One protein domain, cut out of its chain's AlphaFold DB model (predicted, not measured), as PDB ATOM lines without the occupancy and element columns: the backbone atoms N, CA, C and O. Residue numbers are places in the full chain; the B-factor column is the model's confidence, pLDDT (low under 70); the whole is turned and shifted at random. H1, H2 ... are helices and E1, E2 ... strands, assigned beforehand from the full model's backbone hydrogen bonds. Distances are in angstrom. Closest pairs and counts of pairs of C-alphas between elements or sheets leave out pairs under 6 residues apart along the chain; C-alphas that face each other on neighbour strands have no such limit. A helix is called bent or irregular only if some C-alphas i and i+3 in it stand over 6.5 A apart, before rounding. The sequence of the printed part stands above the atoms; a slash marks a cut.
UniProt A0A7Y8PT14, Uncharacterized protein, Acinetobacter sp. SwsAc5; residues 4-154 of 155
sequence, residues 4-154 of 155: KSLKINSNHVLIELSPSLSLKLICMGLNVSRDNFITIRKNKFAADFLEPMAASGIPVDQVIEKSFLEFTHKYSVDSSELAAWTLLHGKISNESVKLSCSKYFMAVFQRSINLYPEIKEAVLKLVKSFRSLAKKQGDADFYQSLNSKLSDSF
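AT A GLANCE: This is residues 4 to 154 of the 155 residues of an uncharacterized protein of Acinetobacter sp. SwsAc5 (UniProt A0A7Y8PT14). A small three-stranded sheet stands at one end, and from it a pile of nearly aligned helices, H4, H5, H6 and H7, zigzags away up and down to the far end. H2, H3 and H4 are on one face of the sheet, making two layers, while H1 only grazes it. The printed part has 151 residues, mostly helix, in the order E1 E2 H1 E3 H2 H3 H4 H5 H6 H7; the sheet runs E1 - E2 - E3, all antiparallel. It is compact, with a radius of gyration of the C-alphas of 15.8 A, and spans 48 by 32 by 26 A, only just elongated.

IN THESE COORDINATES: Find C-alpha 4 at (-5.216, -27.888, -44.675), where E1, residues 4 to 8, begins. Next come E2, residues 12 to 17, H1, residues 19 to 27, and E3, residues 37 to 41. H2 covers residues 42 to 55 and is irregular, with C-alphas 43 and 46 7.8 A apart. H3 is residues 60 to 72 and H4 is residues 79 to 91. From C-alpha 95 at (-22.720, -41.277, -43.424), H5 runs 29.8 A to residue 115, with a kink of 39 degrees near residue 107. H6, residues 117 to 137, measures 30.5 A, has a kink of 29 degrees near residue 124 and is irregular, with C-alphas 118 and 121 7.3 A apart. H7, residues 140 to 152, ends at C-alpha 152, (-17.964, -40.125, -70.219).

HOW THE PARTS SIT: Start at the hairpin E1 and E2, where N 7 and O 14 are 2.8 A apart, within hydrogen-bond range; between E2 and E3, N 13 and O 40 are 2.7 A apart. H4 stands up from the sheet over E1, at a height of 6.6 A; the closest C-alphas, of Lys 7 and Glu 81, are 4.4 A apart. On the same face, H2 lies over E3 at 9.4 A. H4, H5 and H6 form an up-and-down bundle, each helix running against the one before. H5, the hub, touches H3 at a shallow tilt of 22 degrees, closest at C-alphas 72 and 108, 5.9 A. H4 and H5 only just touch, with 3 pairs of C-alphas within 8 A, closest at His 89 and Lys 98, 6.5 A. H6 touches H5, closest at C-alphas 120 and 113, 5.9 A, and with residues 127 to 135 alone touches H7, closest at C-alphas 134 and 143, 5.5 A. Every O i to N i+4 pair is within hydrogen-bond range in H3, H4 and H7; the counts are 4 of 5 in H1, 6 of 10 in H2, 12 of 17 in H5 and 15 of 17 in H6.

THE WHOLE: The C-alphas of Cys 27 and Ser 151, the two farthest apart, are 48.8 A apart. The printed part has no cut and no long link. Look for low confidence, pLDDT under 70, at residues 75, 110 and 149 to 154.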
ATOM      1  N   LYS A   4      -5.619 -28.602 -43.456       93.75
ATOM      2  CA  LYS A   4      -5.216 -27.888 -44.675       93.75
ATOM      3  C   LYS A   4      -4.691 -28.833 -45.744       93.75
ATOM      4  O   LYS A   4      -5.002 -28.680 -46.920       93.75
ATOM      5  N   SER A   5      -3.877 -29.793 -45.329       92.75
ATOM      6  CA  SER A   5      -3.295 -30.780 -46.222       92.75
ATOM      7  C   SER A   5      -3.050 -32.087 -45.480       92.75
ATOM      8  O   SER A   5      -2.911 -32.129 -44.254       92.75
ATOM      9  N   LEU A   6      -3.031 -33.171 -46.245       94.25
ATOM     10  CA  LEU A   6      -2.695 -34.503 -45.775       94.25
ATOM     11  C   LEU A   6      -1.674 -35.086 -46.740       94.25
ATOM     12  O   LEU A   6      -1.832 -34.946 -47.944       94.25
ATOM     13  N   LYS A   7      -0.650 -35.772 -46.243       93.94
ATOM     14  CA  LYS A   7       0.267 -36.550 -47.085       93.94
ATOM     15  C   LYS A   7       0.507 -37.912 -46.476       93.94
ATOM     16  O   LYS A   7       0.647 -38.046 -45.262       93.94
ATOM     17  N   ILE A   8       0.541 -38.936 -47.315       91.62
ATOM     18  CA  ILE A   8       0.823 -40.306 -46.908       91.62
ATOM     19  C   ILE A   8       2.255 -40.682 -47.295       91.62
ATOM     20  O   ILE A   8       2.642 -40.636 -48.460       91.62
ATOM     21  N   ASN A   9       3.005 -41.153 -46.303       89.88
ATOM     22  CA  ASN A   9       4.298 -41.816 -46.480       89.88
ATOM     23  C   ASN A   9       4.123 -43.309 -46.151       89.88
ATOM     24  O   ASN A   9       3.008 -43.737 -45.866       89.88
ATOM     25  N   SER A  10       5.171 -44.137 -46.157       87.06
ATOM     26  CA  SER A  10       5.049 -45.607 -46.039       87.06
ATOM     27  C   SER A  10       4.112 -46.065 -44.905       87.06
ATOM     28  O   SER A  10       3.120 -46.740 -45.175       87.06
ATOM     29  N   ASN A  11       4.321 -45.579 -43.674       92.06
ATOM     30  CA  ASN A  11       3.510 -45.952 -42.499       92.06
ATOM     31  C   ASN A  11       2.807 -44.781 -41.801       92.06
ATOM     32  O   ASN A  11       2.055 -44.999 -40.848       92.06
ATOM     33  N   HIS A  12       3.022 -43.554 -42.271       94.94
ATOM     34  CA  HIS A  12       2.573 -42.347 -41.583       94.94
ATOM     35  C   HIS A  12       1.697 -41.473 -42.475       94.94
ATOM     36  O   HIS A  12       1.812 -41.501 -43.702       94.94
ATOM     37  N   VAL A  13       0.833 -40.705 -41.826       95.06
ATOM     38  CA  VAL A  13       0.080 -39.590 -42.379       95.06
ATOM     39  C   VAL A  13       0.647 -38.328 -41.747       95.06
ATOM     40  O   VAL A  13       0.669 -38.210 -40.522       95.06
ATOM     41  N   LEU A  14       1.127 -37.417 -42.580       95.94
ATOM     42  CA  LEU A  14       1.467 -36.058 -42.199       95.94
ATOM     43  C   LEU A  14       0.223 -35.192 -42.396       95.94
ATOM     44  O   LEU A  14      -0.393 -35.233 -43.460       95.94
ATOM     45  N   ILE A  15      -0.152 -34.438 -41.373       96.12
ATOM     46  CA  ILE A  15      -1.369 -33.634 -41.325       96.12
ATOM     47  C   ILE A  15      -0.959 -32.190 -41.095       96.12
ATOM     48  O   ILE A  15      -0.405 -31.885 -40.045       96.12
ATOM     49  N   GLU A  16      -1.246 -31.309 -42.044       96.25
ATOM     50  CA  GLU A  16      -1.137 -29.868 -41.840       96.25
ATOM     51  C   GLU A  16      -2.471 -29.318 -41.346       96.25
ATOM     52  O   GLU A  16      -3.537 -29.616 -41.891       96.25
ATOM     53  N   LEU A  17      -2.422 -28.467 -40.332       96.38
ATOM     54  CA  LEU A  17      -3.598 -27.927 -39.672       96.38
ATOM     55  C   LEU A  17      -3.674 -26.411 -39.838       96.38
ATOM     56  O   LEU A  17      -2.674 -25.701 -39.922       96.38
ATOM     57  N   SER A  18      -4.890 -25.867 -39.823       96.31
ATOM     58  CA  SER A  18      -5.053 -24.426 -39.614       96.31
ATOM     59  C   SER A  18      -4.530 -24.029 -38.223       96.31
ATOM     60  O   SER A  18      -4.807 -24.773 -37.279       96.31
ATOM     61  N   PRO A  19      -3.921 -22.841 -38.037       95.06
ATOM     62  CA  PRO A  19      -3.406 -22.407 -36.731       95.06
ATOM     63  C   PRO A  19      -4.435 -22.512 -35.594       95.06
ATOM     64  O   PRO A  19      -4.126 -22.966 -34.497       95.06
ATOM     65  N   SER A  20      -5.701 -22.183 -35.883       94.69
ATOM     66  CA  SER A  20      -6.813 -22.327 -34.927       94.69
ATOM     67  C   SER A  20      -7.064 -23.768 -34.460       94.69
ATOM     68  O   SER A  20      -7.454 -23.984 -33.315       94.69
ATOM     69  N   LEU A  21      -6.877 -24.755 -35.343       94.50
ATOM     70  CA  LEU A  21      -7.026 -26.169 -35.005       94.50
ATOM     71  C   LEU A  21      -5.787 -26.664 -34.257       94.50
ATOM     72  O   LEU A  21      -5.941 -27.312 -33.228       94.50
ATOM     73  N   SER A  22      -4.589 -26.284 -34.707       94.75
ATOM     74  CA  SER A  22      -3.329 -26.596 -34.025       94.75
ATOM     75  C   SER A  22      -3.338 -26.145 -32.576       94.75
ATOM     76  O   SER A  22      -3.069 -26.949 -31.695       94.75
ATOM     77  N   LEU A  23      -3.708 -24.886 -32.317       92.94
ATOM     78  CA  LEU A  23      -3.728 -24.332 -30.966       92.94
ATOM     79  C   LEU A  23      -4.641 -25.142 -30.041       92.94
ATOM     80  O   LEU A  23      -4.252 -25.470 -28.926       92.94
ATOM     81  N   LYS A  24      -5.831 -25.525 -30.519       92.31
ATOM     82  CA  LYS A  24      -6.742 -26.371 -29.741       92.31
ATOM     83  C   LYS A  24      -6.155 -27.750 -29.461       92.31
ATOM     84  O   LYS A  24      -6.225 -28.205 -28.328       92.31
ATOM     85  N   LEU A  25      -5.558 -28.387 -30.465       91.25
ATOM     86  CA  LEU A  25      -4.945 -29.704 -30.304       91.25
ATOM     87  C   LEU A  25      -3.728 -29.675 -29.368       91.25
ATOM     88  O   LEU A  25      -3.564 -30.596 -28.573       91.25
ATOM     89  N   ILE A  26      -2.934 -28.601 -29.391       91.38
ATOM     90  CA  ILE A  26      -1.835 -28.374 -28.439       91.38
ATOM     91  C   ILE A  26      -2.379 -28.262 -27.013       91.38
ATOM     92  O   ILE A  26      -1.884 -28.942 -26.119       91.38
ATOM     93  N   CYS A  27      -3.430 -27.461 -26.796       89.00
ATOM     94  CA  CYS A  27      -4.072 -27.340 -25.482       89.00
ATOM     95  C   CYS A  27      -4.652 -28.671 -24.971       89.00
ATOM     96  O   CYS A  27      -4.851 -28.829 -23.771       89.00
ATOM     97  N   MET A  28      -4.909 -29.624 -25.869       85.25
ATOM     98  CA  MET A  28      -5.375 -30.977 -25.553       85.25
ATOM     99  C   MET A  28      -4.236 -31.992 -25.353       85.25
ATOM    100  O   MET A  28      -4.503 -33.166 -25.108       85.25
ATOM    101  N   GLY A  29      -2.974 -31.573 -25.473       84.06
ATOM    102  CA  GLY A  29      -1.810 -32.439 -25.282       84.06
ATOM    103  C   GLY A  29      -1.405 -33.259 -26.510       84.06
ATOM    104  O   GLY A  29      -0.552 -34.139 -26.389       84.06
ATOM    105  N   LEU A  30      -1.967 -32.987 -27.696       86.38
ATOM    106  CA  LEU A  30      -1.450 -33.585 -28.927       86.38
ATOM    107  C   LEU A  30      -0.127 -32.921 -29.308       86.38
ATOM    108  O   LEU A  30       0.029 -31.700 -29.247       86.38
ATOM    109  N   ASN A  31       0.820 -33.741 -29.760       89.69
ATOM    110  CA  ASN A  31       2.114 -33.262 -30.223       89.69
ATOM    111  C   ASN A  31       1.990 -32.644 -31.624       89.69
ATOM    112  O   ASN A  31       2.110 -33.337 -32.637       89.69
ATOM    113  N   VAL A  32       1.721 -31.339 -31.665       92.06
ATOM    114  CA  VAL A  32       1.701 -30.535 -32.892       92.06
ATOM    115  C   VAL A  32       3.013 -29.770 -33.012       92.06
ATOM    116  O   VAL A  32       3.442 -29.103 -32.070       92.06
ATOM    117  N   SER A  33       3.656 -29.845 -34.175       91.44
ATOM    118  CA  SER A  33       4.872 -29.080 -34.446       91.44
ATOM    119  C   SER A  33       4.587 -27.574 -34.515       91.44
ATOM    120  O   SER A  33       3.452 -27.140 -34.735       91.44
ATOM    121  N   ARG A  34       5.643 -26.759 -34.389       86.75
ATOM    122  CA  ARG A  34       5.560 -25.289 -34.514       86.75
ATOM    123  C   ARG A  34       4.970 -24.837 -35.851       86.75
ATOM    124  O   ARG A  34       4.287 -23.820 -35.902       86.75
ATOM    125  N   ASP A  35       5.174 -25.634 -36.893       92.56
ATOM    126  CA  ASP A  35       4.694 -25.358 -38.246       92.56
ATOM    127  C   ASP A  35       3.275 -25.892 -38.502       92.56
ATOM    128  O   ASP A  35       2.834 -25.935 -39.644       92.56
ATOM    129  N   ASN A  36       2.523 -26.254 -37.452       95.69
ATOM    130  CA  ASN A  36       1.147 -26.765 -37.527       95.69
ATOM    131  C   ASN A  36       1.013 -28.162 -38.147       95.69
ATOM    132  O   ASN A  36      -0.022 -28.473 -38.743       95.69
ATOM    133  N   PHE A  37       2.028 -29.014 -37.986       96.06
ATOM    134  CA  PHE A  37       1.988 -30.386 -38.483       96.06
ATOM    135  C   PHE A  37       1.831 -31.418 -37.371       96.06
ATOM    136  O   PHE A  37       2.411 -31.290 -36.293       96.06
ATOM    137  N   ILE A  38       1.106 -32.494 -37.673       94.94
ATOM    138  CA  ILE A  38       1.067 -33.718 -36.869       94.94
ATOM    139  C   ILE A  38       1.450 -34.901 -37.753       94.94
ATOM    140  O   ILE A  38       1.008 -35.000 -38.895       94.94
ATOM    141  N   THR A  39       2.243 -35.825 -37.213       95.25
ATOM    142  CA  THR A  39       2.561 -37.098 -37.868       95.25
ATOM    143  C   THR A  39       1.914 -38.243 -37.102       95.25
ATOM    144  O   THR A  39       2.188 -38.426 -35.919       95.25
ATOM    145  N   ILE A  40       1.081 -39.038 -37.776       94.69
ATOM    146  CA  ILE A  40       0.303 -40.123 -37.160       94.69
ATOM    147  C   ILE A  40       0.483 -41.410 -37.956       94.69
ATOM    148  O   ILE A  40       0.595 -41.384 -39.179       94.69
ATOM    149  N   ARG A  41       0.510 -42.569 -37.295       94.69
ATOM    150  CA  ARG A  41       0.551 -43.857 -38.004       94.69
ATOM    151  C   ARG A  41      -0.770 -44.106 -38.733       94.69
ATOM    152  O   ARG A  41      -1.836 -43.947 -38.148       94.69
ATOM    153  N   LYS A  42      -0.716 -44.580 -39.983       92.88
ATOM    154  CA  LYS A  42      -1.914 -44.824 -40.819       92.88
ATOM    155  C   LYS A  42      -2.980 -45.670 -40.120       92.88
ATOM    156  O   LYS A  42      -4.163 -45.344 -40.165       92.88
ATOM    157  N   ASN A  43      -2.562 -46.755 -39.468       92.62
ATOM    158  CA  ASN A  43      -3.463 -47.679 -38.779       92.62
ATOM    159  C   ASN A  43      -4.080 -47.089 -37.503       92.62
ATOM    160  O   ASN A  43      -5.128 -47.562 -37.077       92.62
ATOM    161  N   LYS A  44      -3.466 -46.050 -36.934       93.44
ATOM    162  CA  LYS A  44      -3.957 -45.343 -35.754       93.44
ATOM    163  C   LYS A  44      -4.606 -43.997 -36.066       93.44
ATOM    164  O   LYS A  44      -4.982 -43.290 -35.148       93.44
ATOM    165  N   PHE A  45      -4.793 -43.645 -37.338       92.12
ATOM    166  CA  PHE A  45      -5.304 -42.327 -37.721       92.12
ATOM    167  C   PHE A  45      -6.627 -41.953 -37.029       92.12
ATOM    168  O   PHE A  45      -6.781 -40.827 -36.583       92.12
ATOM    169  N   ALA A  46      -7.576 -42.885 -36.894       91.44
ATOM    170  CA  ALA A  46      -8.815 -42.606 -36.163       91.44
ATOM    171  C   ALA A  46      -8.562 -42.431 -34.652       91.44
ATOM    172  O   ALA A  46      -8.899 -41.384 -34.103       91.44
ATOM    173  N   ALA A  47      -7.899 -43.409 -34.031       91.94
ATOM    174  CA  ALA A  47      -7.661 -43.470 -32.588       91.94
ATOM    175  C   ALA A  47      -6.742 -42.362 -32.045       91.94
ATOM    176  O   ALA A  47      -6.950 -41.873 -30.944       91.94
ATOM    177  N   ASP A  48      -5.743 -41.940 -32.819       91.88
ATOM    178  CA  ASP A  48      -4.741 -40.961 -32.378       91.88
ATOM    179  C   ASP A  48      -5.086 -39.526 -32.833       91.88
ATOM    180  O   ASP A  48      -4.394 -38.582 -32.454       91.88
ATOM    181  N   PHE A  49      -6.135 -39.333 -33.647       92.88
ATOM    182  CA  PHE A  49      -6.505 -38.015 -34.186       92.88
ATOM    183  C   PHE A  49      -7.993 -37.695 -34.066       92.88
ATOM    184  O   PHE A  49      -8.373 -36.770 -33.351       92.88
ATOM    185  N   LEU A  50      -8.842 -38.457 -34.761       93.31
ATOM    186  CA  LEU A  50     -10.268 -38.155 -34.883       93.31
ATOM    187  C   LEU A  50     -11.005 -38.372 -33.559       93.31
ATOM    188  O   LEU A  50     -11.810 -37.534 -33.159       93.31
ATOM    189  N   GLU A  51     -10.707 -39.472 -32.868       92.31
ATOM    190  CA  GLU A  51     -11.299 -39.799 -31.570       92.31
ATOM    191  C   GLU A  51     -10.898 -38.779 -30.485       92.31
ATOM    192  O   GLU A  51     -11.800 -38.234 -29.849       92.31
ATOM    193  N   PRO A  52      -9.611 -38.400 -30.317       91.25
ATOM    194  CA  PRO A  52      -9.211 -37.331 -29.401       91.25
ATOM    195  C   PRO A  52      -9.869 -35.981 -29.699       91.25
ATOM    196  O   PRO A  52     -10.284 -35.277 -28.774       91.25
ATOM    197  N   MET A  53      -9.999 -35.620 -30.983       92.25
ATOM    198  CA  MET A  53     -10.722 -34.414 -31.399       92.25
ATOM    199  C   MET A  53     -12.178 -34.454 -30.931       92.25
ATOM    200  O   MET A  53     -12.644 -33.504 -30.299       92.25
ATOM    201  N   ALA A  54     -12.880 -35.554 -31.209       91.62
ATOM    202  CA  ALA A  54     -14.273 -35.727 -30.815       91.62
ATOM    203  C   ALA A  54     -14.441 -35.712 -29.287       91.62
ATOM    204  O   ALA A  54     -15.298 -34.993 -28.773       91.62
ATOM    205  N   ALA A  55     -13.586 -36.437 -28.558       90.31
ATOM    206  CA  ALA A  55     -13.607 -36.522 -27.096       90.31
ATOM    207  C   ALA A  55     -13.413 -35.162 -26.411       90.31
ATOM    208  O   ALA A  55     -13.895 -34.947 -25.304       90.31
ATOM    209  N   SER A  56     -12.751 -34.222 -27.088       87.00
ATOM    210  CA  SER A  56     -12.501 -32.871 -26.576       87.00
ATOM    211  C   SER A  56     -13.506 -31.834 -27.083       87.00
ATOM    212  O   SER A  56     -13.249 -30.630 -27.032       87.00
ATOM    213  N   GLY A  57     -14.644 -32.284 -27.618       88.50
ATOM    214  CA  GLY A  57     -15.724 -31.411 -28.075       88.50
ATOM    215  C   GLY A  57     -15.400 -30.620 -29.345       88.50
ATOM    216  O   GLY A  57     -16.089 -29.648 -29.657       88.50
ATOM    217  N   ILE A  58     -14.363 -31.004 -30.101       92.88
ATOM    218  CA  ILE A  58     -14.153 -30.447 -31.439       92.88
ATOM    219  C   ILE A  58     -15.208 -31.064 -32.366       92.88
ATOM    220  O   ILE A  58     -15.305 -32.290 -32.435       92.88
ATOM    221  N   PRO A  59     -15.976 -30.256 -33.123       93.06
ATOM    222  CA  PRO A  59     -16.966 -30.776 -34.058       93.06
ATOM    223  C   PRO A  59     -16.262 -31.383 -35.279       93.06
ATOM    224  O   PRO A  59     -16.094 -30.721 -36.304       93.06
ATOM    225  N   VAL A  60     -15.810 -32.636 -35.151       93.94
ATOM    226  CA  VAL A  60     -15.018 -33.359 -36.162       93.94
ATOM    227  C   VAL A  60     -15.706 -33.334 -37.519       93.94
ATOM    228  O   VAL A  60     -15.073 -32.978 -38.505       93.94
ATOM    229  N   ASP A  61     -17.007 -33.606 -37.553       93.88
ATOM    230  CA  ASP A  61     -17.821 -33.588 -38.769       93.88
ATOM    231  C   ASP A  61     -17.732 -32.242 -39.512       93.88
ATOM    232  O   ASP A  61     -17.449 -32.211 -40.709       93.88
ATOM    233  N   GLN A  62     -17.855 -31.120 -38.792       94.12
ATOM    234  CA  GLN A  62     -17.736 -29.780 -39.382       94.12
ATOM    235  C   GLN A  62     -16.305 -29.459 -39.819       94.12
ATOM    236  O   GLN A  62     -16.102 -28.771 -40.818       94.12
ATOM    237  N   VAL A  63     -15.303 -29.905 -39.052       95.56
ATOM    238  CA  VAL A  63     -13.893 -29.730 -39.424       95.56
ATOM    239  C   VAL A  63     -13.618 -30.482 -40.718       95.56
ATOM    240  O   VAL A  63     -13.042 -29.902 -41.633       95.56
ATOM    241  N   ILE A  64     -14.057 -31.736 -40.816       95.06
ATOM    242  CA  ILE A  64     -13.882 -32.586 -41.992       95.06
ATOM    243  C   ILE A  64     -14.572 -31.961 -43.205       95.06
ATOM    244  O   ILE A  64     -13.908 -31.743 -44.214       95.06
ATOM    245  N   GLU A  65     -15.850 -31.597 -43.100       92.38
ATOM    246  CA  GLU A  65     -16.599 -31.014 -44.218       92.38
ATOM    247  C   GLU A  65     -15.940 -29.732 -44.750       92.38
ATOM    248  O   GLU A  65     -15.675 -29.618 -45.947       92.38
ATOM    249  N   LYS A  66     -15.561 -28.808 -43.855       94.06
ATOM    250  CA  LYS A  66     -14.835 -27.583 -44.233       94.06
ATOM    251  C   LYS A  66     -13.470 -27.877 -44.856       94.06
ATOM    252  O   LYS A  66     -13.048 -27.161 -45.758       94.06
ATOM    253  N   SER A  67     -12.782 -28.917 -44.385       95.00
ATOM    254  CA  SER A  67     -11.480 -29.324 -44.925       95.00
ATOM    255  C   SER A  67     -11.610 -29.878 -46.346       95.00
ATOM    256  O   SER A  67     -10.807 -29.540 -47.208       95.00
ATOM    257  N   PHE A  68     -12.644 -30.682 -46.618       92.44
ATOM    258  CA  PHE A  68     -12.924 -31.183 -47.965       92.44
ATOM    259  C   PHE A  68     -13.368 -30.074 -48.920       92.44
ATOM    260  O   PHE A  68     -12.963 -30.094 -50.081       92.44
ATOM    261  N   LEU A  69     -14.152 -29.102 -48.445       90.69
ATOM    262  CA  LEU A  69     -14.509 -27.923 -49.232       90.69
ATOM    263  C   LEU A  69     -13.251 -27.145 -49.649       90.69
ATOM    264  O   LEU A  69     -13.048 -26.926 -50.841       90.69
ATOM    265  N   GLU A  70     -12.372 -26.818 -48.696       89.62
ATOM    266  CA  GLU A  70     -11.092 -26.146 -48.971       89.62
ATOM    267  C   GLU A  70     -10.242 -26.945 -49.968       89.62
ATOM    268  O   GLU A  70      -9.714 -26.403 -50.939       89.62
ATOM    269  N   PHE A  71     -10.172 -28.265 -49.779       88.69
ATOM    270  CA  PHE A  71      -9.429 -29.161 -50.654       88.69
ATOM    271  C   PHE A  71      -9.894 -29.089 -52.119       88.69
ATOM    272  O   PHE A  71      -9.065 -29.194 -53.024       88.69
ATOM    273  N   THR A  72     -11.181 -28.832 -52.389       84.25
ATOM    274  CA  THR A  72     -11.670 -28.679 -53.775       84.25
ATOM    275  C   THR A  72     -11.067 -27.488 -54.514       84.25
ATOM    276  O   THR A  72     -10.960 -27.520 -55.744       84.25
ATOM    277  N   HIS A  73     -10.624 -26.462 -53.789       84.31
ATOM    278  CA  HIS A  73     -10.003 -25.274 -54.364       84.31
ATOM    279  C   HIS A  73      -8.510 -25.469 -54.661       84.31
ATOM    280  O   HIS A  73      -7.891 -24.618 -55.300       84.31
ATOM    281  N   LYS A  74      -7.920 -26.605 -54.267       82.56
ATOM    282  CA  LYS A  74      -6.514 -26.907 -54.533       82.56
ATOM    283  C   LYS A  74      -6.302 -27.297 -56.000       82.56
ATOM    284  O   LYS A  74      -6.960 -28.197 -56.523       82.56
ATOM    285  N   TYR A  75      -5.379 -26.609 -56.673       67.81
ATOM    286  CA  TYR A  75      -5.089 -26.814 -58.100       67.81
ATOM    287  C   TYR A  75      -4.134 -27.983 -58.369       67.81
ATOM    288  O   TYR A  75      -4.265 -28.644 -59.396       67.81
ATOM    289  N   SER A  76      -3.204 -28.260 -57.452       73.19
ATOM    290  CA  SER A  76      -2.242 -29.359 -57.553       73.19
ATOM    291  C   SER A  76      -2.390 -30.308 -56.365       73.19
ATOM    292  O   SER A  76      -2.179 -29.939 -55.209       73.19
ATOM    293  N   VAL A  77      -2.778 -31.544 -56.667       78.25
ATOM    294  CA  VAL A  77      -2.913 -32.630 -55.694       78.25
ATOM    295  C   VAL A  77      -2.086 -33.795 -56.203       78.25
ATOM    296  O   VAL A  77      -2.407 -34.362 -57.248       78.25
ATOM    297  N   ASP A  78      -1.022 -34.125 -55.475       83.06
ATOM    298  CA  ASP A  78      -0.183 -35.282 -55.775       83.06
ATOM    299  C   ASP A  78      -0.854 -36.596 -55.317       83.06
ATOM    300  O   ASP A  78      -1.852 -36.608 -54.584       83.06
ATOM    301  N   SER A  79      -0.323 -37.735 -55.768       81.38
ATOM    302  CA  SER A  79      -0.884 -39.057 -55.456       81.38
ATOM    303  C   SER A  79      -0.850 -39.393 -53.958       81.38
ATOM    304  O   SER A  79      -1.758 -40.059 -53.455       81.38
ATOM    305  N   SER A  80       0.159 -38.905 -53.227       88.94
ATOM    306  CA  SER A  80       0.299 -39.098 -51.778       88.94
ATOM    307  C   SER A  80      -0.805 -38.371 -51.016       88.94
ATOM    308  O   SER A  80      -1.430 -38.943 -50.118       88.94
ATOM    309  N   GLU A  81      -1.083 -37.128 -51.395       89.44
ATOM    310  CA  GLU A  81      -2.140 -36.328 -50.800       89.44
ATOM    311  C   GLU A  81      -3.519 -36.903 -51.111       89.44
ATOM    312  O   GLU A  81      -4.330 -37.082 -50.200       89.44
ATOM    313  N   LEU A  82      -3.769 -37.309 -52.359       85.00
ATOM    314  CA  LEU A  82      -5.035 -37.944 -52.723       85.00
ATOM    315  C   LEU A  82      -5.286 -39.239 -51.932       85.00
ATOM    316  O   LEU A  82      -6.402 -39.482 -51.458       85.00
ATOM    317  N   ALA A  83      -4.249 -40.061 -51.747       85.88
ATOM    318  CA  ALA A  83      -4.337 -41.275 -50.943       85.88
ATOM    319  C   ALA A  83      -4.644 -40.962 -49.470       85.88
ATOM    320  O   ALA A  83      -5.407 -41.683 -48.821       85.88
ATOM    321  N   ALA A  84      -4.086 -39.874 -48.941       91.31
ATOM    322  CA  ALA A  84      -4.294 -39.461 -47.561       91.31
ATOM    323  C   ALA A  84      -5.716 -38.934 -47.313       91.31
ATOM    324  O   ALA A  84      -6.359 -39.344 -46.345       91.31
ATOM    325  N   TRP A  85      -6.261 -38.121 -48.220       91.19
ATOM    326  CA  TRP A  85      -7.664 -37.702 -48.147       91.19
ATOM    327  C   TRP A  85      -8.639 -38.869 -48.325       91.19
ATOM    328  O   TRP A  85      -9.665 -38.930 -47.648       91.19
ATOM    329  N   THR A  86      -8.291 -39.838 -49.175       87.69
ATOM    330  CA  THR A  86      -9.051 -41.086 -49.319       87.69
ATOM    331  C   THR A  86      -9.086 -41.874 -48.007       87.69
ATOM    332  O   THR A  86     -10.142 -42.366 -47.602       87.69
ATOM    333  N   LEU A  87      -7.946 -41.977 -47.315       90.19
ATOM    334  CA  LEU A  87      -7.873 -42.615 -46.003       90.19
ATOM    335  C   LEU A  87      -8.769 -41.890 -44.990       90.19
ATOM    336  O   LEU A  87      -9.543 -42.559 -44.306       90.19
ATOM    337  N   LEU A  88      -8.697 -40.553 -44.915       92.50
ATOM    338  CA  LEU A  88      -9.567 -39.756 -44.041       92.50
ATOM    339  C   LEU A  88     -11.045 -40.033 -44.344       92.50
ATOM    340  O   LEU A  88     -11.800 -40.343 -43.425       92.50
ATOM    341  N   HIS A  89     -11.442 -39.983 -45.620       90.75
ATOM    342  CA  HIS A  89     -12.816 -40.256 -46.051       90.75
ATOM    343  C   HIS A  89     -13.306 -41.622 -45.562       90.75
ATOM    344  O   HIS A  89     -14.377 -41.723 -44.958       90.75
ATOM    345  N   GLY A  90     -12.487 -42.664 -45.726       88.00
ATOM    346  CA  GLY A  90     -12.800 -44.015 -45.260       88.00
ATOM    347  C   GLY A  90     -13.084 -44.095 -43.755       88.00
ATOM    348  O   GLY A  90     -13.914 -44.905 -43.338       88.00
ATOM    349  N   LYS A  91     -12.459 -43.222 -42.952       90.62
ATOM    350  CA  LYS A  91     -12.604 -43.153 -41.488       90.62
ATOM    351  C   LYS A  91     -13.769 -42.282 -40.997       90.62
ATOM    352  O   LYS A  91     -14.034 -42.284 -39.799       90.62
ATOM    353  N   ILE A  92     -14.493 -41.584 -41.878       91.69
ATOM    354  CA  ILE A  92     -15.680 -40.809 -41.481       91.69
ATOM    355  C   ILE A  92     -16.784 -41.773 -41.028       91.69
ATOM    356  O   ILE A  92     -17.223 -42.627 -41.802       91.69
ATOM    357  N   SER A  93     -17.242 -41.632 -39.785       88.00
ATOM    358  CA  SER A  93     -18.302 -42.487 -39.229       88.00
ATOM    359  C   SER A  93     -19.701 -42.010 -39.627       88.00
ATOM    360  O   SER A  93     -20.569 -42.825 -39.925       88.00
ATOM    361  N   ASN A  94     -19.911 -40.694 -39.696       89.94
ATOM    362  CA  ASN A  94     -21.184 -40.102 -40.088       89.94
ATOM    363  C   ASN A  94     -21.418 -40.243 -41.605       89.94
ATOM    364  O   ASN A  94     -20.694 -39.659 -42.414       89.94
ATOM    365  N   GLU A  95     -22.435 -41.011 -42.006       89.88
ATOM    366  CA  GLU A  95     -22.720 -41.277 -43.424       89.88
ATOM    367  C   GLU A  95     -23.136 -40.027 -44.209       89.88
ATOM    368  O   GLU A  95     -22.781 -39.916 -45.382       89.88
ATOM    369  N   SER A  96     -23.821 -39.071 -43.573       88.38
ATOM    370  CA  SER A  96     -24.223 -37.812 -44.215       88.38
ATOM    371  C   SER A  96     -22.999 -36.962 -44.559       88.38
ATOM    372  O   SER A  96     -22.822 -36.541 -45.704       88.38
ATOM    373  N   VAL A  97     -22.073 -36.815 -43.607       90.50
ATOM    374  CA  VAL A  97     -20.799 -36.110 -43.819       90.50
ATOM    375  C   VAL A  97     -19.948 -36.842 -44.850       90.50
ATOM    376  O   VAL A  97     -19.381 -36.219 -45.743       90.50
ATOM    377  N   LYS A  98     -19.893 -38.178 -44.783       92.19
ATOM    378  CA  LYS A  98     -19.172 -39.005 -45.756       92.19
ATOM    379  C   LYS A  98     -19.729 -38.819 -47.170       92.19
ATOM    380  O   LYS A  98     -18.950 -38.730 -48.122       92.19
ATOM    381  N   LEU A  99     -21.049 -38.711 -47.325       90.44
ATOM    382  CA  LEU A  99     -21.690 -38.420 -48.606       90.44
ATOM    383  C   LEU A  99     -21.370 -36.995 -49.084       90.44
ATOM    384  O   LEU A  99     -20.936 -36.841 -50.224       90.44
ATOM    385  N   SER A 100     -21.488 -35.985 -48.214       89.06
ATOM    386  CA  SER A 100     -21.114 -34.587 -48.508       89.06
ATOM    387  C   SER A 100     -19.660 -34.489 -48.992       89.06
ATOM    388  O   SER A 100     -19.381 -34.013 -50.094       89.06
ATOM    389  N   CYS A 101     -18.727 -35.094 -48.254       89.50
ATOM    390  CA  CYS A 101     -17.312 -35.133 -48.614       89.50
ATOM    391  C   CYS A 101     -17.064 -35.856 -49.944       89.50
ATOM    392  O   CYS A 101     -16.216 -35.421 -50.718       89.50
ATOM    393  N   SER A 102     -17.820 -36.918 -50.255       88.56
ATOM    394  CA  SER A 102     -17.734 -37.611 -51.553       88.56
ATOM    395  C   SER A 102     -18.020 -36.669 -52.727       88.56
ATOM    396  O   SER A 102     -17.336 -36.743 -53.748       88.56
ATOM    397  N   LYS A 103     -18.996 -35.760 -52.580       87.06
ATOM    398  CA  LYS A 103     -19.349 -34.770 -53.613       87.06
ATOM    399  C   LYS A 103     -18.182 -33.823 -53.892       87.06
ATOM    400  O   LYS A 103     -17.831 -33.612 -55.051       87.06
ATOM    401  N   TYR A 104     -17.528 -33.334 -52.840       84.88
ATOM    402  CA  TYR A 104     -16.321 -32.511 -52.950       84.88
ATOM    403  C   TYR A 104     -15.150 -33.279 -53.574       84.88
ATOM    404  O   TYR A 104     -14.469 -32.778 -54.471       84.88
ATOM    405  N   PHE A 105     -14.958 -34.534 -53.168       80.81
ATOM    406  CA  PHE A 105     -13.870 -35.380 -53.653       80.81
ATOM    407  C   PHE A 105     -13.946 -35.642 -55.165       80.81
ATOM    408  O   PHE A 105     -12.932 -35.615 -55.864       80.81
ATOM    409  N   MET A 106     -15.161 -35.795 -55.698       78.56
ATOM    410  CA  MET A 106     -15.392 -35.965 -57.134       78.56
ATOM    411  C   MET A 106     -14.898 -34.788 -57.987       78.56
ATOM    412  O   MET A 106     -14.486 -35.004 -59.128       78.56
ATOM    413  N   ALA A 107     -14.917 -33.558 -57.466       74.75
ATOM    414  CA  ALA A 107     -14.423 -32.378 -58.186       74.75
ATOM    415  C   ALA A 107     -12.889 -32.349 -58.306       74.75
ATOM    416  O   ALA A 107     -12.334 -31.683 -59.186       74.75
ATOM    417  N   VAL A 108     -12.186 -33.058 -57.421       77.56
ATOM    418  CA  VAL A 108     -10.721 -33.154 -57.436       77.56
ATOM    419  C   VAL A 108     -10.266 -34.291 -58.346       77.56
ATOM    420  O   VAL A 108      -9.389 -34.091 -59.182       77.56
ATOM    421  N   PHE A 109     -10.928 -35.447 -58.283       76.81
ATOM    422  CA  PHE A 109     -10.578 -36.630 -59.074       76.81
ATOM    423  C   PHE A 109     -10.462 -36.398 -60.575       76.81
ATOM    424  O   PHE A 109      -9.522 -36.888 -61.196       76.81
ATOM    425  N   GLN A 110     -11.396 -35.649 -61.159       69.94
ATOM    426  CA  GLN A 110     -11.400 -35.418 -62.601       69.94
ATOM    427  C   GLN A 110     -10.161 -34.632 -63.055       69.94
ATOM    428  O   GLN A 110      -9.614 -34.899 -64.119       69.94
ATOM    429  N   ARG A 111      -9.662 -33.718 -62.213       73.25
ATOM    430  CA  ARG A 111      -8.406 -32.998 -62.458       73.25
ATOM    431  C   ARG A 111      -7.191 -33.883 -62.194       73.25
ATOM    432  O   ARG A 111      -6.270 -33.903 -63.003       73.25
ATOM    433  N   SER A 112      -7.200 -34.639 -61.097       74.44
ATOM    434  CA  SER A 112      -6.070 -35.491 -60.718       74.44
ATOM    435  C   SER A 112      -5.812 -36.621 -61.719       74.44
ATOM    436  O   SER A 112      -4.653 -36.909 -61.979       74.44
ATOM    437  N   ILE A 113      -6.847 -37.228 -62.321       72.38
ATOM    438  CA  ILE A 113      -6.669 -38.275 -63.351       72.38
ATOM    439  C   ILE A 113      -5.945 -37.725 -64.584       72.38
ATOM    440  O   ILE A 113      -5.085 -38.410 -65.133       72.38
ATOM    441  N   ASN A 114      -6.258 -36.495 -65.000       73.94
ATOM    442  CA  ASN A 114      -5.602 -35.871 -66.151       73.94
ATOM    443  C   ASN A 114      -4.110 -35.614 -65.896       73.94
ATOM    444  O   ASN A 114      -3.315 -35.658 -66.828       73.94
ATOM    445  N   LEU A 115      -3.741 -35.331 -64.644       74.31
ATOM    446  CA  LEU A 115      -2.359 -35.048 -64.247       74.31
ATOM    447  C   LEU A 115      -1.561 -36.318 -63.912       74.31
ATOM    448  O   LEU A 115      -0.356 -36.346 -64.140       74.31
ATOM    449  N   TYR A 116      -2.224 -37.351 -63.388       78.38
ATOM    450  CA  TYR A 116      -1.612 -38.589 -62.901       78.38
ATOM    451  C   TYR A 116      -2.464 -39.806 -63.309       78.38
ATOM    452  O   TYR A 116      -3.243 -40.318 -62.496       78.38
ATOM    453  N   PRO A 117      -2.375 -40.282 -64.564       78.12
ATOM    454  CA  PRO A 117      -3.226 -41.360 -65.079       78.12
ATOM    455  C   PRO A 117      -3.163 -42.666 -64.271       78.12
ATOM    456  O   PRO A 117      -4.130 -43.426 -64.238       78.12
ATOM    457  N   GLU A 118      -2.059 -42.924 -63.571       78.19
ATOM    458  CA  GLU A 118      -1.853 -44.102 -62.726       78.19
ATOM    459  C   GLU A 118      -2.853 -44.212 -61.562       78.19
ATOM    460  O   GLU A 118      -3.109 -45.307 -61.059       78.19
ATOM    461  N   ILE A 119      -3.481 -43.106 -61.147       75.12
ATOM    462  CA  ILE A 119      -4.459 -43.112 -60.047       75.12
ATOM    463  C   ILE A 119      -5.861 -43.558 -60.499       75.12
ATOM    464  O   ILE A 119      -6.747 -43.743 -59.659       75.12
ATOM    465  N   LYS A 120      -6.082 -43.734 -61.811       78.94
ATOM    466  CA  LYS A 120      -7.385 -44.019 -62.437       78.94
ATOM    467  C   LYS A 120      -8.134 -45.168 -61.762       78.94
ATOM    468  O   LYS A 120      -9.298 -45.019 -61.394       78.94
ATOM    469  N   GLU A 121      -7.475 -46.304 -61.547       78.88
ATOM    470  CA  GLU A 121      -8.111 -47.475 -60.931       78.88
ATOM    471  C   GLU A 121      -8.523 -47.237 -59.474       78.88
ATOM    472  O   GLU A 121      -9.588 -47.687 -59.039       78.88
ATOM    473  N   ALA A 122      -7.691 -46.526 -58.709       75.44
ATOM    474  CA  ALA A 122      -7.983 -46.190 -57.321       75.44
ATOM    475  C   ALA A 122      -9.197 -45.254 -57.237       75.44
ATOM    476  O   ALA A 122     -10.112 -45.494 -56.444       75.44
ATOM    477  N   VAL A 123      -9.252 -44.253 -58.120       78.81
ATOM    478  CA  VAL A 123     -10.403 -43.355 -58.247       78.81
ATOM    479  C   VAL A 123     -11.666 -44.134 -58.614       78.81
ATOM    480  O   VAL A 123     -12.690 -43.971 -57.957       78.81
ATOM    481  N   LEU A 124     -11.608 -45.050 -59.585       79.62
ATOM    482  CA  LEU A 124     -12.762 -45.871 -59.977       79.62
ATOM    483  C   LEU A 124     -13.322 -46.709 -58.816       79.62
ATOM    484  O   LEU A 124     -14.542 -46.817 -58.657       79.62
ATOM    485  N   LYS A 125     -12.454 -47.292 -57.980       81.69
ATOM    486  CA  LYS A 125     -12.878 -48.025 -56.772       81.69
ATOM    487  C   LYS A 125     -13.610 -47.110 -55.782       81.69
ATOM    488  O   LYS A 125     -14.607 -47.524 -55.183       81.69
ATOM    489  N   LEU A 126     -13.168 -45.859 -55.647       81.50
ATOM    490  CA  LEU A 126     -13.817 -44.868 -54.786       81.50
ATOM    491  C   LEU A 126     -15.161 -44.415 -55.344       81.50
ATOM    492  O   LEU A 126     -16.145 -44.435 -54.610       81.50
ATOM    493  N   VAL A 127     -15.249 -44.135 -56.645       84.81
ATOM    494  CA  VAL A 127     -16.514 -43.784 -57.309       84.81
ATOM    495  C   VAL A 127     -17.563 -44.882 -57.110       84.81
ATOM    496  O   VAL A 127     -18.708 -44.593 -56.759       84.81
ATOM    497  N   LYS A 128     -17.181 -46.160 -57.254       84.88
ATOM    498  CA  LYS A 128     -18.077 -47.296 -56.968       84.88
ATOM    499  C   LYS A 128     -18.565 -47.291 -55.516       84.88
ATOM    500  O   LYS A 128     -19.747 -47.534 -55.274       84.88
ATOM    501  N   SER A 129     -17.679 -46.989 -54.570       86.06
ATOM    502  CA  SER A 129     -18.017 -46.898 -53.144       86.06
ATOM    503  C   SER A 129     -18.979 -45.738 -52.862       86.06
ATOM    504  O   SER A 129     -19.962 -45.912 -52.142       86.06
ATOM    505  N   PHE A 130     -18.757 -44.579 -53.487       88.88
ATOM    506  CA  PHE A 130     -19.625 -43.406 -53.367       88.88
ATOM    507  C   PHE A 130     -21.007 -43.668 -53.949       88.88
ATOM    508  O   PHE A 130     -22.005 -43.288 -53.348       88.88
ATOM    509  N   ARG A 131     -21.081 -44.384 -55.072       88.69
ATOM    510  CA  ARG A 131     -22.349 -44.775 -55.689       88.69
ATOM    511  C   ARG A 131     -23.181 -45.665 -54.766       88.69
ATOM    512  O   ARG A 131     -24.377 -45.433 -54.608       88.69
ATOM    513  N   SER A 132     -22.556 -46.658 -54.135       88.69
ATOM    514  CA  SER A 132     -23.231 -47.502 -53.143       88.69
ATOM    515  C   SER A 132     -23.742 -46.683 -51.956       88.69
ATOM    516  O   SER A 132     -24.869 -46.894 -51.510       88.69
ATOM    517  N   LEU A 133     -22.951 -45.714 -51.485       89.75
ATOM    518  CA  LEU A 133     -23.347 -44.818 -50.399       89.75
ATOM    519  C   LEU A 133     -24.514 -43.900 -50.795       89.75
ATOM    520  O   LEU A 133     -25.487 -43.811 -50.053       89.75
ATOM    521  N   ALA A 134     -24.458 -43.271 -51.972       89.94
ATOM    522  CA  ALA A 134     -25.516 -42.402 -52.490       89.94
ATOM    523  C   ALA A 134     -26.842 -43.160 -52.633       89.94
ATOM    524  O   ALA A 134     -27.881 -42.679 -52.190       89.94
ATOM    525  N   LYS A 135     -26.790 -44.394 -53.157       90.56
ATOM    526  CA  LYS A 135     -27.960 -45.279 -53.237       90.56
ATOM    527  C   LYS A 135     -28.534 -45.589 -51.854       90.56
ATOM    528  O   LYS A 135     -29.746 -45.552 -51.684       90.56
ATOM    529  N   LYS A 136     -27.675 -45.891 -50.874       91.38
ATOM    530  CA  LYS A 136     -28.091 -46.176 -49.493       91.38
ATOM    531  C   LYS A 136     -28.768 -44.969 -48.831       91.38
ATOM    532  O   LYS A 136     -29.730 -45.150 -48.097       91.38
ATOM    533  N   GLN A 137     -28.270 -43.765 -49.099       90.69
ATOM    534  CA  GLN A 137     -28.761 -42.508 -48.526       90.69
ATOM    535  C   GLN A 137     -29.927 -41.882 -49.315       90.69
ATOM    536  O   GLN A 137     -30.462 -40.861 -48.898       90.69
ATOM    537  N   GLY A 138     -30.331 -42.475 -50.444       89.56
ATOM    538  CA  GLY A 138     -31.432 -41.967 -51.269       89.56
ATOM    539  C   GLY A 138     -31.101 -40.713 -52.089       89.56
ATOM    540  O   GLY A 138     -32.015 -40.048 -52.566       89.56
ATOM    541  N   ASP A 139     -29.821 -40.389 -52.288       89.75
ATOM    542  CA  ASP A 139     -29.384 -39.231 -53.081       89.75
ATOM    543  C   ASP A 139     -29.335 -39.594 -54.575       89.75
ATOM    544  O   ASP A 139     -28.297 -39.995 -55.119       89.75
ATOM    545  N   ALA A 140     -30.503 -39.530 -55.219       88.81
ATOM    546  CA  ALA A 140     -30.683 -39.921 -56.614       88.81
ATOM    547  C   ALA A 140     -29.866 -39.045 -57.576       88.81
ATOM    548  O   ALA A 140     -29.233 -39.578 -58.489       88.81
ATOM    549  N   ASP A 141     -29.815 -37.733 -57.344       87.69
ATOM    550  CA  ASP A 141     -29.105 -36.786 -58.208       87.69
ATOM    551  C   ASP A 141     -27.604 -37.069 -58.213       87.69
ATOM    552  O   ASP A 141     -26.982 -37.204 -59.273       87.69
ATOM    553  N   PHE A 142     -27.010 -37.245 -57.027       87.88
ATOM    554  CA  PHE A 142     -25.598 -37.579 -56.945       87.88
ATOM    555  C   PHE A 142     -25.320 -38.966 -57.529       87.88
ATOM    556  O   PHE A 142     -24.379 -39.110 -58.311       87.88
ATOM    557  N   TYR A 143     -26.155 -39.970 -57.239       87.06
ATOM    558  CA  TYR A 143     -26.027 -41.306 -57.830       87.06
ATOM    559  C   TYR A 143     -26.000 -41.260 -59.365       87.06
ATOM    560  O   TYR A 143     -25.139 -41.894 -59.982       87.06
ATOM    561  N   GLN A 144     -26.902 -40.495 -59.987       86.25
ATOM    562  CA  GLN A 144     -26.939 -40.351 -61.442       86.25
ATOM    563  C   GLN A 144     -25.714 -39.612 -61.980       86.25
ATOM    564  O   GLN A 144     -25.116 -40.067 -62.957       86.25
ATOM    565  N   SER A 145     -25.265 -38.552 -61.299       85.25
ATOM    566  CA  SER A 145     -24.045 -37.824 -61.680       85.25
ATOM    567  C   SER A 145     -22.789 -38.709 -61.687       85.25
ATOM    568  O   SER A 145     -21.866 -38.488 -62.471       85.25
ATOM    569  N   LEU A 146     -22.738 -39.736 -60.828       82.38
ATOM    570  CA  LEU A 146     -21.632 -40.693 -60.808       82.38
ATOM    571  C   LEU A 146     -21.691 -41.659 -61.997       82.38
ATOM    572  O   LEU A 146     -20.640 -42.052 -62.496       82.38
ATOM    573  N   ASN A 147     -22.885 -42.040 -62.465       76.31
ATOM    574  CA  ASN A 147     -23.026 -42.928 -63.622       76.31
ATOM    575  C   ASN A 147     -22.639 -42.229 -64.930       76.31
ATOM    576  O   ASN A 147     -21.929 -42.840 -65.724       76.31
ATOM    577  N   SER A 148     -23.027 -40.964 -65.122       70.56
ATOM    578  CA  SER A 148     -22.628 -40.191 -66.309       70.56
ATOM    579  C   SER A 148     -21.124 -39.910 -66.339       70.56
ATOM    580  O   SER A 148     -20.461 -40.087 -67.353       70.56
ATOM    581  N   LYS A 149     -20.516 -39.571 -65.194       67.00
ATOM    582  CA  LYS A 149     -19.053 -39.408 -65.123       67.00
ATOM    583  C   LYS A 149     -18.295 -40.715 -65.361       67.00
ATOM    584  O   LYS A 149     -17.187 -40.682 -65.892       67.00
ATOM    585  N   LEU A 150     -18.873 -41.855 -64.974       62.59
ATOM    586  CA  LEU A 150     -18.293 -43.166 -65.259       62.59
ATOM    587  C   LEU A 150     -18.364 -43.535 -66.747       62.59
ATOM    588  O   LEU A 150     -17.442 -44.196 -67.219       62.59
ATOM    589  N   SER A 151     -19.415 -43.128 -67.468       57.19
ATOM    590  CA  SER A 151     -19.535 -43.366 -68.912       57.19
ATOM    591  C   SER A 151     -18.649 -42.433 -69.737       57.19
ATOM    592  O   SER A 151     -18.019 -42.892 -70.681       57.19
ATOM    593  N   ASP A 152     -18.547 -41.159 -69.351       51.88
ATOM    594  CA  ASP A 152     -17.964 -40.125 -70.219       51.88
ATOM    595  C   ASP A 152     -16.463 -39.896 -69.986       51.88
ATOM    596  O   ASP A 152     -15.758 -39.434 -70.874       51.88
ATOM    597  N   SER A 153     -15.949 -40.190 -68.786       49.03
ATOM    598  CA  SER A 153     -14.530 -39.956 -68.440       49.03
ATOM    599  C   SER A 153     -13.645 -41.200 -68.592       49.03
ATOM    600  O   SER A 153     -12.445 -41.137 -68.316       49.03
ATOM    601  N   PHE A 154     -14.231 -42.347 -68.960       47.91
ATOM    602  CA  PHE A 154     -13.542 -43.642 -68.958       47.91
ATOM    603  C   PHE A 154     -13.832 -44.555 -70.160       47.91
ATOM    604  O   PHE A 154     -13.262 -45.649 -70.185       47.91
TER     605      PHE A 154